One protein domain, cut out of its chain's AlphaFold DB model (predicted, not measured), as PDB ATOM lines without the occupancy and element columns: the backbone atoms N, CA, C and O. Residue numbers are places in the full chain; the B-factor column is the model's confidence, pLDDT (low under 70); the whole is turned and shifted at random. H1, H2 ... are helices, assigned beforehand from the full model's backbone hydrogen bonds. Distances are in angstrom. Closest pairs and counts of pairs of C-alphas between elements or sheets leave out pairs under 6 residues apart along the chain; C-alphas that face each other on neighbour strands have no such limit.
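This is residues 3 to 107 of the 107 residues of an uncharacterized protein of Beijerinckiaceae bacterium RH AL1 (UniProt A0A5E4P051). A long helical hairpin makes a rod: H2 and H3 run side by side in opposite ways, joined at one end by a loop of residues 49 to 66, and the short helix H1 turns off steeply at the other end of H2. Residues 3 to 11 of H1 stick out from the rod, and so do residues 95 to 107 at the far end of H3. The printed part has 105 residues with three named helices, H1, H2 and H3 in chain order, and no named strand; the class is all helix. It is extended, with a radius of gyration of the C-alphas of 22.7 A and spans of 71 by 27 by 19 A.

H1 is residues 3 to 13 and begins at C-alpha 3, at (86.851, 120.228, 152.125). H2 is residues 15 to 48, 48.1 A from first to last C-alpha, and ends at C-alpha 48, at (113.185, 110.068, 100.320). H3, the longest helix, is residues 67 to 105, 57.4 A long in the same measure, and ends at C-alpha 105, at (66.804, 119.992, 136.883).

H1 and H2 are close but not clearly touching, the closest C-alphas being those of Met 12 and Gln 18, 6.8 A apart. They run the same way at a steep tilt of 69 degrees, only just short of about perpendicular. H2 and H3 form a helical hairpin and touch, the closest C-alphas being those of Val 46 and Ala 68, 7.1 A apart. Their tilt is a shallow 7 degrees, opposite ways. H1 and H3 are apart. Every O i to N i+4 pair is within hydrogen-bond range in H1 and H2; in H3 34 of 35 are.

The C-alphas farthest apart are those of Gly 53 and Arg 107, 72.2 A. The printed part has no cut. The link from H1 to H2 is tight and that from H2 to H3, 18 residues, is long. Mean pLDDT of the printed part is 71.7, with residues 3 to 4, 46 to 68 and 92 to 107 under 70.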
ATOM      1  N   GLU A   3      88.085 120.363 152.918       62.94
ATOM      2  CA  GLU A   3      86.851 120.228 152.125       62.94
ATOM      3  C   GLU A   3      87.023 120.245 150.589       62.94
ATOM      4  O   GLU A   3      86.467 119.366 149.925       62.94
ATOM      5  N   PRO A   4      87.791 121.169 149.970       65.25
ATOM      6  CA  PRO A   4      87.906 121.192 148.511       65.25
ATOM      7  C   PRO A   4      88.709 120.011 147.943       65.25
ATOM      8  O   PRO A   4      88.455 119.588 146.816       65.25
ATOM      9  N   VAL A   5      89.665 119.451 148.695       71.88
ATOM     10  CA  VAL A   5      90.497 118.323 148.234       71.88
ATOM     11  C   VAL A   5      89.698 117.019 148.264       71.88
ATOM     12  O   VAL A   5      89.826 116.193 147.354       71.88
ATOM     13  N   ASP A   6      88.836 116.862 149.267       76.44
ATOM     14  CA  ASP A   6      87.970 115.694 149.421       76.44
ATOM     15  C   ASP A   6      86.842 115.685 148.382       76.44
ATOM     16  O   ASP A   6      86.577 114.650 147.764       76.44
ATOM     17  N   ALA A   7      86.259 116.852 148.081       75.19
ATOM     18  CA  ALA A   7      85.279 117.002 147.008       75.19
ATOM     19  C   ALA A   7      85.870 116.657 145.626       75.19
ATOM     20  O   ALA A   7      85.260 115.923 144.845       75.19
ATOM     21  N   VAL A   8      87.092 117.117 145.326       77.00
ATOM     22  CA  VAL A   8      87.791 116.781 144.072       77.00
ATOM     23  C   VAL A   8      88.084 115.280 143.982       77.00
ATOM     24  O   VAL A   8      87.873 114.679 142.926       77.00
ATOM     25  N   ARG A   9      88.519 114.646 145.079       77.38
ATOM     26  CA  ARG A   9      88.742 113.190 145.125       77.38
ATOM     27  C   ARG A   9      87.460 112.400 144.891       77.38
ATOM     28  O   ARG A   9      87.489 111.436 144.130       77.38
ATOM     29  N   ALA A  10      86.348 112.821 145.488       76.56
ATOM     30  CA  ALA A  10      85.050 112.183 145.288       76.56
ATOM     31  C   ALA A  10      84.585 112.274 143.823       76.56
ATOM     32  O   ALA A  10      84.089 111.294 143.265       76.56
ATOM     33  N   ILE A  11      84.815 113.414 143.160       74.56
ATOM     34  CA  ILE A  11      84.508 113.597 141.733       74.56
ATOM     35  C   ILE A  11      85.420 112.726 140.855       74.56
ATOM     36  O   ILE A  11      84.933 112.066 139.938       74.56
ATOM     37  N   MET A  12      86.724 112.663 141.145       75.62
ATOM     38  CA  MET A  12      87.661 111.803 140.408       75.62
ATOM     39  C   MET A  12      87.373 110.305 140.592       75.62
ATOM     40  O   MET A  12      87.631 109.518 139.681       75.62
ATOM     41  N   ALA A  13      86.832 109.902 141.744       79.88
ATOM     42  CA  ALA A  13      86.420 108.526 142.014       79.88
ATOM     43  C   ALA A  13      85.100 108.141 141.319       79.88
ATOM     44  O   ALA A  13      84.774 106.956 141.236       79.88
ATOM     45  N   ASN A  14      84.342 109.112 140.793       81.06
ATOM     46  CA  ASN A  14      83.065 108.843 140.147       81.06
ATOM     47  C   ASN A  14      83.268 108.102 138.803       81.06
ATOM     48  O   ASN A  14      83.939 108.621 137.903       81.06
ATOM     49  N   PRO A  15      82.646 106.924 138.602       79.31
ATOM     50  CA  PRO A  15      82.786 106.148 137.372       79.31
ATOM     51  C   PRO A  15      82.281 106.877 136.114       79.31
ATOM     52  O   PRO A  15      82.843 106.665 135.038       79.31
ATOM     53  N   ARG A  16      81.292 107.787 136.213       75.31
ATOM     54  CA  ARG A  16      80.880 108.636 135.072       75.31
ATOM     55  C   ARG A  16      82.008 109.574 134.649       75.31
ATOM     56  O   ARG A  16      82.278 109.705 133.458       75.31
ATOM     57  N   PHE A  17      82.689 110.195 135.614       75.88
ATOM     58  CA  PHE A  17      83.803 111.104 135.342       75.88
ATOM     59  C   PHE A  17      84.995 110.356 134.730       75.88
ATOM     60  O   PHE A  17      85.556 110.794 133.727       75.88
ATOM     61  N   GLN A  18      85.326 109.180 135.265       78.19
ATOM     62  CA  GLN A  18      86.360 108.300 134.708       78.19
ATOM     63  C   GLN A  18      86.049 107.893 133.258       78.19
ATOM     64  O   GLN A  18      86.930 107.967 132.398       78.19
ATOM     65  N   ALA A  19      84.797 107.528 132.951       79.88
ATOM     66  CA  ALA A  19      84.375 107.181 131.591       79.88
ATOM     67  C   ALA A  19      84.527 108.365 130.617       79.88
ATOM     68  O   ALA A  19      85.066 108.203 129.522       79.88
ATOM     69  N   LEU A  20      84.137 109.568 131.045       77.12
ATOM     70  CA  LEU A  20      84.307 110.812 130.288       77.12
ATOM     71  C   LEU A  20      85.778 111.117 129.988       77.12
ATOM     72  O   LEU A  20      86.140 111.424 128.847       77.12
ATOM     73  N   VAL A  21      86.641 110.999 130.999       80.75
ATOM     74  CA  VAL A  21      88.086 111.207 130.854       80.75
ATOM     75  C   VAL A  21      88.690 110.168 129.909       80.75
ATOM     76  O   VAL A  21      89.483 110.533 129.039       80.75
ATOM     77  N   ALA A  22      88.300 108.896 130.023       80.69
ATOM     78  CA  ALA A  22      88.781 107.825 129.154       80.69
ATOM     79  C   ALA A  22      88.392 108.052 127.684       80.69
ATOM     80  O   ALA A  22      89.213 107.875 126.782       80.69
ATOM     81  N   GLU A  23      87.167 108.506 127.428       77.94
ATOM     82  CA  GLU A  23      86.699 108.772 126.070       77.94
ATOM     83  C   GLU A  23      87.364 110.005 125.452       77.94
ATOM     84  O   GLU A  23      87.788 109.966 124.294       77.94
ATOM     85  N   ARG A  24      87.531 111.080 126.236       79.56
ATOM     86  CA  ARG A  24      88.303 112.257 125.819       79.56
ATOM     87  C   ARG A  24      89.746 111.874 125.513       79.56
ATOM     88  O   ARG A  24      90.282 112.275 124.486       79.56
ATOM     89  N   ARG A  25      90.349 111.043 126.367       83.06
ATOM     90  CA  ARG A  25      91.706 110.527 126.177       83.06
ATOM     91  C   ARG A  25      91.818 109.736 124.876       83.06
ATOM     92  O   ARG A  25      92.767 109.968 124.136       83.06
ATOM     93  N   ARG A  26      90.861 108.860 124.557       82.56
ATOM     94  CA  ARG A  26      90.865 108.096 123.298       82.56
ATOM     95  C   ARG A  26      90.814 109.012 122.074       82.56
ATOM     96  O   ARG A  26      91.595 108.809 121.149       82.56
ATOM     97  N   LEU A  27      89.955 110.033 122.099       80.62
ATOM     98  CA  LEU A  27      89.869 111.033 121.029       80.62
ATOM     99  C   LEU A  27      91.182 111.808 120.867       80.62
ATOM    100  O   LEU A  27      91.714 111.893 119.760       80.62
ATOM    101  N   SER A  28      91.747 112.317 121.965       81.56
ATOM    102  CA  SER A  28      93.029 113.025 121.926       81.56
ATOM    103  C   SER A  28      94.148 112.136 121.375       81.56
ATOM    104  O   SER A  28      94.871 112.563 120.482       81.56
ATOM    105  N   TRP A  29      94.239 110.878 121.822       85.62
ATOM    106  CA  TRP A  29      95.234 109.926 121.319       85.62
ATOM    107  C   TRP A  29      95.062 109.611 119.832       85.62
ATOM    108  O   TRP A  29      96.059 109.569 119.115       85.62
ATOM    109  N   SER A  30      93.828 109.441 119.342       80.75
ATOM    110  CA  SER A  30      93.601 109.252 117.904       80.75
ATOM    111  C   SER A  30      94.080 110.447 117.083       80.75
ATOM    112  O   SER A  30      94.745 110.254 116.068       80.75
ATOM    113  N   LEU A  31      93.829 111.674 117.550       80.19
ATOM    114  CA  LEU A  31      94.311 112.876 116.876       80.19
ATOM    115  C   LEU A  31      95.834 112.954 116.870       80.19
ATOM    116  O   LEU A  31      96.421 113.226 115.829       80.19
ATOM    117  N   THR A  32      96.474 112.680 118.008       83.81
ATOM    118  CA  THR A  32      97.936 112.662 118.116       83.81
ATOM    119  C   THR A  32      98.555 111.661 117.142       83.81
ATOM    120  O   THR A  32      99.511 112.004 116.450       83.81
ATOM    121  N   ILE A  33      97.994 110.452 117.032       87.31
ATOM    122  CA  ILE A  33      98.474 109.426 116.094       87.31
ATOM    123  C   ILE A  33      98.295 109.884 114.643       87.31
ATOM    124  O   ILE A  33      99.235 109.779 113.859       87.31
ATOM    125  N   ILE A  34      97.126 110.428 114.285       85.00
ATOM    126  CA  ILE A  34      96.876 110.964 112.939       85.00
ATOM    127  C   ILE A  34      97.892 112.058 112.607       85.00
ATOM    128  O   ILE A  34      98.470 112.054 111.522       85.00
ATOM    129  N   MET A  35      98.165 112.955 113.553       81.50
ATOM    130  CA  MET A  35      99.118 114.040 113.351       81.50
ATOM    131  C   MET A  35     100.538 113.541 113.151       81.50
ATOM    132  O   MET A  35     101.227 114.008 112.247       81.50
ATOM    133  N   PHE A  36     100.954 112.545 113.933       87.88
ATOM    134  CA  PHE A  36     102.234 111.887 113.726       87.88
ATOM    135  C   PHE A  36     102.322 111.227 112.351       87.88
ATOM    136  O   PHE A  36     103.318 111.423 111.663       87.88
ATOM    137  N   LEU A  37     101.288 110.499 111.921       86.19
ATOM    138  CA  LEU A  37     101.261 109.860 110.603       86.19
ATOM    139  C   LEU A  37     101.363 110.878 109.466       86.19
ATOM    140  O   LEU A  37     102.108 110.660 108.519       86.19
ATOM    141  N   VAL A  38     100.658 112.002 109.568       82.12
ATOM    142  CA  VAL A  38     100.685 113.066 108.555       82.12
ATOM    143  C   VAL A  38     102.051 113.740 108.520       82.12
ATOM    144  O   VAL A  38     102.616 113.928 107.445       82.12
ATOM    145  N   TYR A  39     102.603 114.083 109.685       81.25
ATOM    146  CA  TYR A  39     103.860 114.820 109.775       81.25
ATOM    147  C   TYR A  39     105.058 113.948 109.394       81.25
ATOM    148  O   TYR A  39     105.852 114.339 108.541       81.25
ATOM    149  N   PHE A  40     105.166 112.737 109.952       82.56
ATOM    150  CA  PHE A  40     106.199 111.785 109.550       82.56
ATOM    151  C   PHE A  40     105.998 111.318 108.112       82.56
ATOM    152  O   PHE A  40     106.972 111.250 107.376       82.56
ATOM    153  N   GLY A  41     104.763 111.067 107.674       82.81
ATOM    154  CA  GLY A  41     104.465 110.724 106.285       82.81
ATOM    155  C   GLY A  41     104.941 111.804 105.317       82.81
ATOM    156  O   GLY A  41     105.619 111.496 104.342       82.81
ATOM    157  N   PHE A  42     104.680 113.077 105.622       76.31
ATOM    158  CA  PHE A  42     105.189 114.198 104.837       76.31
ATOM    159  C   PHE A  42     106.710 114.307 104.876       76.31
ATOM    160  O   PHE A  42     107.330 114.425 103.824       76.31
ATOM    161  N   ILE A  43     107.322 114.255 106.063       78.38
ATOM    162  CA  ILE A  43     108.779 114.346 106.204       78.38
ATOM    163  C   ILE A  43     109.458 113.222 105.430       78.38
ATOM    164  O   ILE A  43     110.399 113.497 104.697       78.38
ATOM    165  N   LEU A  44     108.978 111.980 105.543       77.81
ATOM    166  CA  LEU A  44     109.524 110.835 104.817       77.81
ATOM    167  C   LEU A  44     109.312 111.000 103.308       77.81
ATOM    168  O   LEU A  44     110.254 110.809 102.543       77.81
ATOM    169  N   LEU A  45     108.125 111.432 102.873       74.19
ATOM    170  CA  LEU A  45     107.848 111.706 101.462       74.19
ATOM    171  C   LEU A  45     108.778 112.793 100.911       74.19
ATOM    172  O   LEU A  45     109.292 112.639  99.812       74.19
ATOM    173  N   VAL A  46     109.056 113.857 101.664       68.44
ATOM    174  CA  VAL A  46     110.008 114.905 101.268       68.44
ATOM    175  C   VAL A  46     111.455 114.409 101.320       68.44
ATOM    176  O   VAL A  46     112.240 114.746 100.438       68.44
ATOM    177  N   ALA A  47     111.826 113.633 102.337       69.25
ATOM    178  CA  ALA A  47     113.196 113.186 102.573       69.25
ATOM    179  C   ALA A  47     113.650 112.138 101.547       69.25
ATOM    180  O   ALA A  47     114.712 112.289 100.945       69.25
ATOM    181  N   PHE A  48     112.836 111.112 101.287       66.06
ATOM    182  CA  PHE A  48     113.185 110.068 100.320       66.06
ATOM    183  C   PHE A  48     113.140 110.578  98.879       66.06
ATOM    184  O   PHE A  48     113.979 110.232  98.060       66.06
ATOM    185  N   ASN A  49     112.217 111.485  98.578       58.50
ATOM    186  CA  ASN A  49     111.978 111.967  97.220       58.50
ATOM    187  C   ASN A  49     112.864 113.193  96.872       58.50
ATOM    188  O   ASN A  49     112.846 113.696  95.751       58.50
ATOM    189  N   LYS A  50     113.689 113.651  97.830       52.38
ATOM    190  CA  LYS A  50     114.809 114.586  97.622       52.38
ATOM    191  C   LYS A  50     116.106 113.909  97.173       52.38
ATOM    192  O   LYS A  50     116.966 114.604  96.641       52.38
ATOM    193  N   THR A  51     116.278 112.611  97.421       50.94
ATOM    194  CA  THR A  51     117.624 112.013  97.406       50.94
ATOM    195  C   THR A  51     118.059 111.509  96.024       50.94
ATOM    196  O   THR A  51     119.251 111.523  95.750       50.94
ATOM    197  N   ASP A  52     117.132 111.233  95.095       50.53
ATOM    198  CA  ASP A  52     117.486 110.554  93.830       50.53
ATOM    199  C   ASP A  52     117.163 111.326  92.526       50.53
ATOM    200  O   ASP A  52     117.131 110.750  91.444       50.53
ATOM    201  N   GLY A  53     116.959 112.651  92.576       50.94
ATOM    202  CA  GLY A  53     116.772 113.474  91.359       50.94
ATOM    203  C   GLY A  53     115.321 113.619  90.863       50.94
ATOM    204  O   GLY A  53     115.085 113.979  89.710       50.94
ATOM    205  N   GLY A  54     114.338 113.365  91.730       51.72
ATOM    206  CA  GLY A  54     112.908 113.454  91.423       51.72
ATOM    207  C   GLY A  54     112.286 114.849  91.590       51.72
ATOM    208  O   GLY A  54     112.739 115.670  92.385       51.72
ATOM    209  N   ILE A  55     111.217 115.066  90.814       52.19
ATOM    210  CA  ILE A  55     110.100 116.047  90.777       52.19
ATOM    211  C   ILE A  55     110.033 117.187  91.834       52.19
ATOM    212  O   ILE A  55     109.518 118.258  91.540       52.19
ATOM    213  N   ILE A  56     110.575 117.057  93.043       50.16
ATOM    214  CA  ILE A  56     110.472 118.068  94.116       50.16
ATOM    215  C   ILE A  56     111.425 119.260  93.913       50.16
ATOM    216  O   ILE A  56     111.095 120.381  94.306       50.16
ATOM    217  N   SER A  57     112.565 119.045  93.248       47.22
ATOM    218  CA  SER A  57     113.435 120.127  92.753       47.22
ATOM    219  C   SER A  57     112.996 120.681  91.393       47.22
ATOM    220  O   SER A  57     113.562 121.680  90.938       47.22
ATOM    221  N   GLN A  58     111.989 120.080  90.744       52.00
ATOM    222  CA  GLN A  58     111.390 120.686  89.560       52.00
ATOM    223  C   GLN A  58     110.598 121.910  90.005       52.00
ATOM    224  O   GLN A  58     109.544 121.833  90.635       52.00
ATOM    225  N   ARG A  59     111.156 123.073  89.676       51.66
ATOM    226  CA  ARG A  59     110.461 124.350  89.743       51.66
ATOM    227  C   ARG A  59     109.163 124.219  88.958       51.66
ATOM    228  O   ARG A  59     109.200 123.981  87.751       51.66
ATOM    229  N   VAL A  60     108.025 124.395  89.619       51.47
ATOM    230  CA  VAL A  60     106.750 124.505  88.910       51.47
ATOM    231  C   VAL A  60     106.808 125.802  88.101       51.47
ATOM    232  O   VAL A  60     106.866 126.891  88.668       51.47
ATOM    233  N   GLY A  61     106.886 125.687  86.773       51.91
ATOM    234  CA  GLY A  61     106.841 126.832  85.857       51.91
ATOM    235  C   GLY A  61     108.022 127.812  85.941       51.91
ATOM    236  O   GLY A  61     107.816 129.013  85.815       51.91
ATOM    237  N   GLY A  62     109.255 127.351  86.188       56.06
ATOM    238  CA  GLY A  62     110.456 128.212  86.164       56.06
ATOM    239  C   GLY A  62     110.642 129.157  87.368       56.06
ATOM    240  O   GLY A  62     111.709 129.756  87.509       56.06
ATOM    241  N   GLY A  63     109.661 129.249  88.273       57.88
ATOM    242  CA  GLY A  63     109.711 130.058  89.498       57.88
ATOM    243  C   GLY A  63     110.407 129.379  90.689       57.88
ATOM    244  O   GLY A  63     110.833 128.232  90.621       57.88
ATOM    245  N   THR A  64     110.527 130.080  91.819       57.47
ATOM    246  CA  THR A  64     111.162 129.575  93.057       57.47
ATOM    247  C   THR A  64     110.247 128.689  93.918       57.47
ATOM    248  O   THR A  64     110.706 128.104  94.902       57.47
ATOM    249  N   THR A  65     108.968 128.545  93.557       56.03
ATOM    250  CA  THR A  65     107.998 127.747  94.320       56.03
ATOM    251  C   THR A  65     108.210 126.254  94.077       56.03
ATOM    252  O   THR A  65     107.973 125.735  92.988       56.03
ATOM    253  N   SER A  66     108.664 125.558  95.118       67.31
ATOM    254  CA  SER A  66     108.864 124.107  95.097       67.31
ATOM    255  C   SER A  66     107.565 123.380  95.444       67.31
ATOM    256  O   SER A  66     106.788 123.860  96.270       67.31
ATOM    257  N   ILE A  67     107.359 122.181  94.896       69.56
ATOM    258  CA  ILE A  67     106.209 121.315  95.229       69.56
ATOM    259  C   ILE A  67     106.114 121.061  96.744       69.56
ATOM    260  O   ILE A  67     105.018 120.963  97.291       69.56
ATOM    261  N   ALA A  68     107.250 121.068  97.449       65.56
ATOM    262  CA  ALA A  68     107.307 120.988  98.906       65.56
ATOM    263  C   ALA A  68     106.572 122.139  99.622       65.56
ATOM    264  O   ALA A  68     105.946 121.909 100.653       65.56
ATOM    265  N   ILE A  69     106.616 123.363  99.079       75.25
ATOM    266  CA  ILE A  69     105.922 124.525  99.655       75.25
ATOM    267  C   ILE A  69     104.410 124.345  99.501       75.25
ATOM    268  O   ILE A  69     103.671 124.512 100.467       75.25
ATOM    269  N   LEU A  70     103.952 123.940  98.313       76.69
ATOM    270  CA  LEU A  70     102.530 123.703  98.063       76.69
ATOM    271  C   LEU A  70     101.987 122.548  98.919       76.69
ATOM    272  O   LEU A  70     100.917 122.664  99.510       76.69
ATOM    273  N   ALA A  71     102.756 121.466  99.051       75.50
ATOM    274  CA  ALA A  71     102.419 120.349  99.927       75.50
ATOM    275  C   ALA A  71     102.386 120.764 101.411       75.50
ATOM    276  O   ALA A  71     101.464 120.386 102.131       75.50
ATOM    277  N   GLY A  72     103.332 121.600 101.858       77.88
ATOM    278  CA  GLY A  72     103.335 122.169 103.208       77.88
ATOM    279  C   GLY A  72     102.096 123.023 103.497       77.88
ATOM    280  O   GLY A  72     101.490 122.889 104.560       77.88
ATOM    281  N   ILE A  73     101.660 123.840 102.532       85.00
ATOM    282  CA  ILE A  73     100.405 124.606 102.627       85.00
ATOM    283  C   ILE A  73      99.196 123.661 102.704       85.00
ATOM    284  O   ILE A  73      98.305 123.867 103.527       85.00
ATOM    285  N   GLY A  74      99.180 122.589 101.906       83.62
ATOM    286  CA  GLY A  74      98.134 121.566 101.967       83.62
ATOM    287  C   GLY A  74      98.022 120.915 103.351       83.62
ATOM    288  O   GLY A  74      96.922 120.770 103.880       83.62
ATOM    289  N   ILE A  75      99.155 120.600 103.984       83.12
ATOM    290  CA  ILE A  75      99.197 120.040 105.346       83.12
ATOM    291  C   ILE A  75      98.696 121.038 106.382       83.12
ATOM    292  O   ILE A  75      98.007 120.647 107.323       83.12
ATOM    293  N   LEU A  76      99.004 122.322 106.210       84.56
ATOM    294  CA  LEU A  76      98.482 123.395 107.053       84.56
ATOM    295  C   LEU A  76      96.951 123.438 107.007       84.56
ATOM    296  O   LEU A  76      96.306 123.396 108.054       84.56
ATOM    297  N   ILE A  77      96.358 123.442 105.811       88.94
ATOM    298  CA  ILE A  77      94.896 123.417 105.645       88.94
ATOM    299  C   ILE A  77      94.311 122.142 106.264       88.94
ATOM    300  O   ILE A  77      93.362 122.209 107.045       88.94
ATOM    301  N   PHE A  78      94.908 120.987 105.973       82.94
ATOM    302  CA  PHE A  78      94.483 119.704 106.528       82.94
ATOM    303  C   PHE A  78      94.524 119.691 108.064       82.94
ATOM    304  O   PHE A  78      93.601 119.201 108.711       82.94
ATOM    305  N   THR A  79      95.552 120.304 108.651       82.38
ATOM    306  CA  THR A  79      95.705 120.463 110.101       82.38
ATOM    307  C   THR A  79      94.563 121.270 110.707       82.38
ATOM    308  O   THR A  79      93.973 120.850 111.704       82.38
ATOM    309  N   PHE A  80      94.209 122.403 110.096       85.25
ATOM    310  CA  PHE A  80      93.081 123.216 110.552       85.25
ATOM    311  C   PHE A  80      91.748 122.469 110.450       85.25
ATOM    312  O   PHE A  80      90.949 122.533 111.384       85.25
ATOM    313  N   LEU A  81      91.527 121.719 109.368       87.75
ATOM    314  CA  LEU A  81      90.317 120.911 109.191       87.75
ATOM    315  C   LEU A  81      90.196 119.813 110.255       87.75
ATOM    316  O   LEU A  81      89.134 119.656 110.852       87.75
ATOM    317  N   LEU A  82      91.282 119.090 110.534       82.88
ATOM    318  CA  LEU A  82      91.320 118.061 111.577       82.88
ATOM    319  C   LEU A  82      91.041 118.636 112.963       82.88
ATOM    320  O   LEU A  82      90.266 118.061 113.727       82.88
ATOM    321  N   ASN A  83      91.649 119.780 113.279       84.00
ATOM    322  CA  ASN A  83      91.411 120.455 114.547       84.00
ATOM    323  C   ASN A  83      89.949 120.925 114.663       84.00
ATOM    324  O   ASN A  83      89.313 120.719 115.693       84.00
ATOM    325  N   GLY A  84      89.383 121.481 113.587       82.94
ATOM    326  CA  GLY A  84      87.975 121.874 113.533       82.94
ATOM    327  C   GLY A  84      87.024 120.690 113.722       82.94
ATOM    328  O   GLY A  84      86.112 120.761 114.544       82.94
ATOM    329  N   LEU A  85      87.276 119.573 113.031       83.50
ATOM    330  CA  LEU A  85      86.505 118.336 113.180       83.50
ATOM    331  C   LEU A  85      86.574 117.802 114.615       83.50
ATOM    332  O   LEU A  85      85.556 117.406 115.180       83.50
ATOM    333  N   TYR A  86      87.757 117.833 115.227       78.75
ATOM    334  CA  TYR A  86      87.929 117.449 116.623       78.75
ATOM    335  C   TYR A  86      87.111 118.321 117.572       78.75
ATOM    336  O   TYR A  86      86.410 117.779 118.423       78.75
ATOM    337  N   ILE A  87      87.165 119.647 117.417       79.88
ATOM    338  CA  ILE A  87      86.392 120.575 118.252       79.88
ATOM    339  C   ILE A  87      84.894 120.297 118.096       79.88
ATOM    340  O   ILE A  87      84.181 120.251 119.094       79.88
ATOM    341  N   LEU A  88      84.422 120.033 116.874       79.31
ATOM    342  CA  LEU A  88      83.021 119.699 116.615       79.31
ATOM    343  C   LEU A  88      82.584 118.415 117.338       79.31
ATOM    344  O   LEU A  88      81.537 118.384 117.983       79.31
ATOM    345  N   ILE A  89      83.401 117.361 117.258       79.56
ATOM    346  CA  ILE A  89      83.124 116.069 117.903       79.56
ATOM    347  C   ILE A  89      83.218 116.184 119.431       79.56
ATOM    348  O   ILE A  89      82.422 115.581 120.150       79.56
ATOM    349  N   ALA A  90      84.180 116.952 119.947       74.12
ATOM    350  CA  ALA A  90      84.339 117.172 121.379       74.12
ATOM    351  C   ALA A  90      83.180 118.000 121.962       74.12
ATOM    352  O   ALA A  90      82.666 117.656 123.029       74.12
ATOM    353  N   ASN A  91      82.733 119.039 121.247       70.31
ATOM    354  CA  ASN A  91      81.653 119.920 121.690       70.31
ATOM    355  C   ASN A  91      80.275 119.253 121.611       70.31
ATOM    356  O   ASN A  91      79.516 119.365 122.569       70.31
ATOM    357  N   SER A  92      79.973 118.476 120.560       68.94
ATOM    358  CA  SER A  92      78.676 117.769 120.459       68.94
ATOM    359  C   SER A  92      78.433 116.806 121.629       68.94
ATOM    360  O   SER A  92      77.302 116.528 122.028       68.94
ATOM    361  N   LYS A  93      79.517 116.318 122.230       64.81
ATOM    362  CA  LYS A  93      79.488 115.437 123.393       64.81
ATOM    363  C   LYS A  93      79.251 116.179 124.705       64.81
ATOM    364  O   LYS A  93      78.590 115.649 125.596       64.81
ATOM    365  N   PHE A  94      79.774 117.396 124.811       61.34
ATOM    366  CA  PHE A  94      79.503 118.296 125.929       61.34
ATOM    367  C   PHE A  94      78.052 118.785 125.907       61.34
ATOM    368  O   PHE A  94      77.393 118.806 126.949       61.34
ATOM    369  N   ASP A  95      77.522 119.071 124.719       63.59
ATOM    370  CA  ASP A  95      76.109 119.409 124.534       63.59
ATOM    371  C   ASP A  95      75.191 118.273 124.991       63.59
ATOM    372  O   ASP A  95      74.187 118.522 125.656       63.59
ATOM    373  N   ARG A  96      75.566 117.012 124.738       64.69
ATOM    374  CA  ARG A  96      74.796 115.848 125.200       64.69
ATOM    375  C   ARG A  96      74.727 115.741 126.729       64.69
ATOM    376  O   ARG A  96      73.659 115.484 127.271       64.69
ATOM    377  N   MET A  97      75.832 116.007 127.425       62.19
ATOM    378  CA  MET A  97      75.855 116.081 128.896       62.19
ATOM    379  C   MET A  97      74.979 117.214 129.436       62.19
ATOM    380  O   MET A  97      74.283 117.054 130.436       62.19
ATOM    381  N   THR A  98      75.015 118.364 128.766       60.56
ATOM    382  CA  THR A  98      74.259 119.554 129.174       60.56
ATOM    383  C   THR A  98      72.758 119.357 128.933       60.56
ATOM    384  O   THR A  98      71.935 119.822 129.722       60.56
ATOM    385  N   ALA A  99      72.395 118.619 127.878       63.09
ATOM    386  CA  ALA A  99      71.022 118.222 127.584       63.09
ATOM    387  C   ALA A  99      70.450 117.253 128.635       63.09
ATOM    388  O   ALA A  99      69.315 117.446 129.070       63.09
ATOM    389  N   GLU A 100      71.231 116.264 129.086       61.88
ATOM    390  CA  GLU A 100      70.819 115.331 130.149       61.88
ATOM    391  C   GLU A 100      70.595 116.058 131.490       61.88
ATOM    392  O   GLU A 100      69.562 115.875 132.129       61.88
ATOM    393  N   LEU A 101      71.496 116.969 131.875       59.22
ATOM    394  CA  LEU A 101      71.365 117.752 133.113       59.22
ATOM    395  C   LEU A 101      70.171 118.721 133.092       59.22
ATOM    396  O   LEU A 101      69.503 118.908 134.109       59.22
ATOM    397  N   ARG A 102      69.857 119.323 131.937       59.22
ATOM    398  CA  ARG A 102      68.660 120.171 131.787       59.22
ATOM    399  C   ARG A 102      67.353 119.395 131.965       59.22
ATOM    400  O   ARG A 102      66.376 119.988 132.409       59.22
ATOM    401  N   GLN A 103      67.324 118.104 131.633       60.12
ATOM    402  CA  GLN A 103      66.140 117.262 131.839       60.12
ATOM    403  C   GLN A 103      65.956 116.826 133.300       60.12
ATOM    404  O   GLN A 103      64.819 116.626 133.719       60.12
ATOM    405  N   GLU A 104      67.036 116.710 134.080       56.59
ATOM    406  CA  GLU A 104      66.971 116.375 135.513       56.59
ATOM    407  C   GLU A 104      66.584 117.570 136.394       56.59
ATOM    408  O   GLU A 104      65.831 117.398 137.346       56.59
ATOM    409  N   VAL A 105      67.055 118.780 136.072       57.94
ATOM    410  CA  VAL A 105      66.804 119.992 136.883       57.94
ATOM    411  C   VAL A 105      65.510 120.718 136.473       57.94
ATOM    412  O   VAL A 105      65.014 121.571 137.199       57.94
ATOM    413  N   GLY A 106      64.933 120.379 135.317       54.94
ATOM    414  CA  GLY A 106      63.676 120.950 134.818       54.94
ATOM    415  C   GLY A 106      62.390 120.322 135.376       54.94
ATOM    416  O   GLY A 106      61.346 120.473 134.739       54.94
ATOM    417  N   ARG A 107      62.451 119.596 136.499       42.31
ATOM    418  CA  ARG A 107      61.287 119.047 137.212       42.31
ATOM    419  C   ARG A 107      61.099 119.700 138.572       42.31
ATOM    420  O   ARG A 107      62.106 119.820 139.298       42.31
TER     421      ARG A 107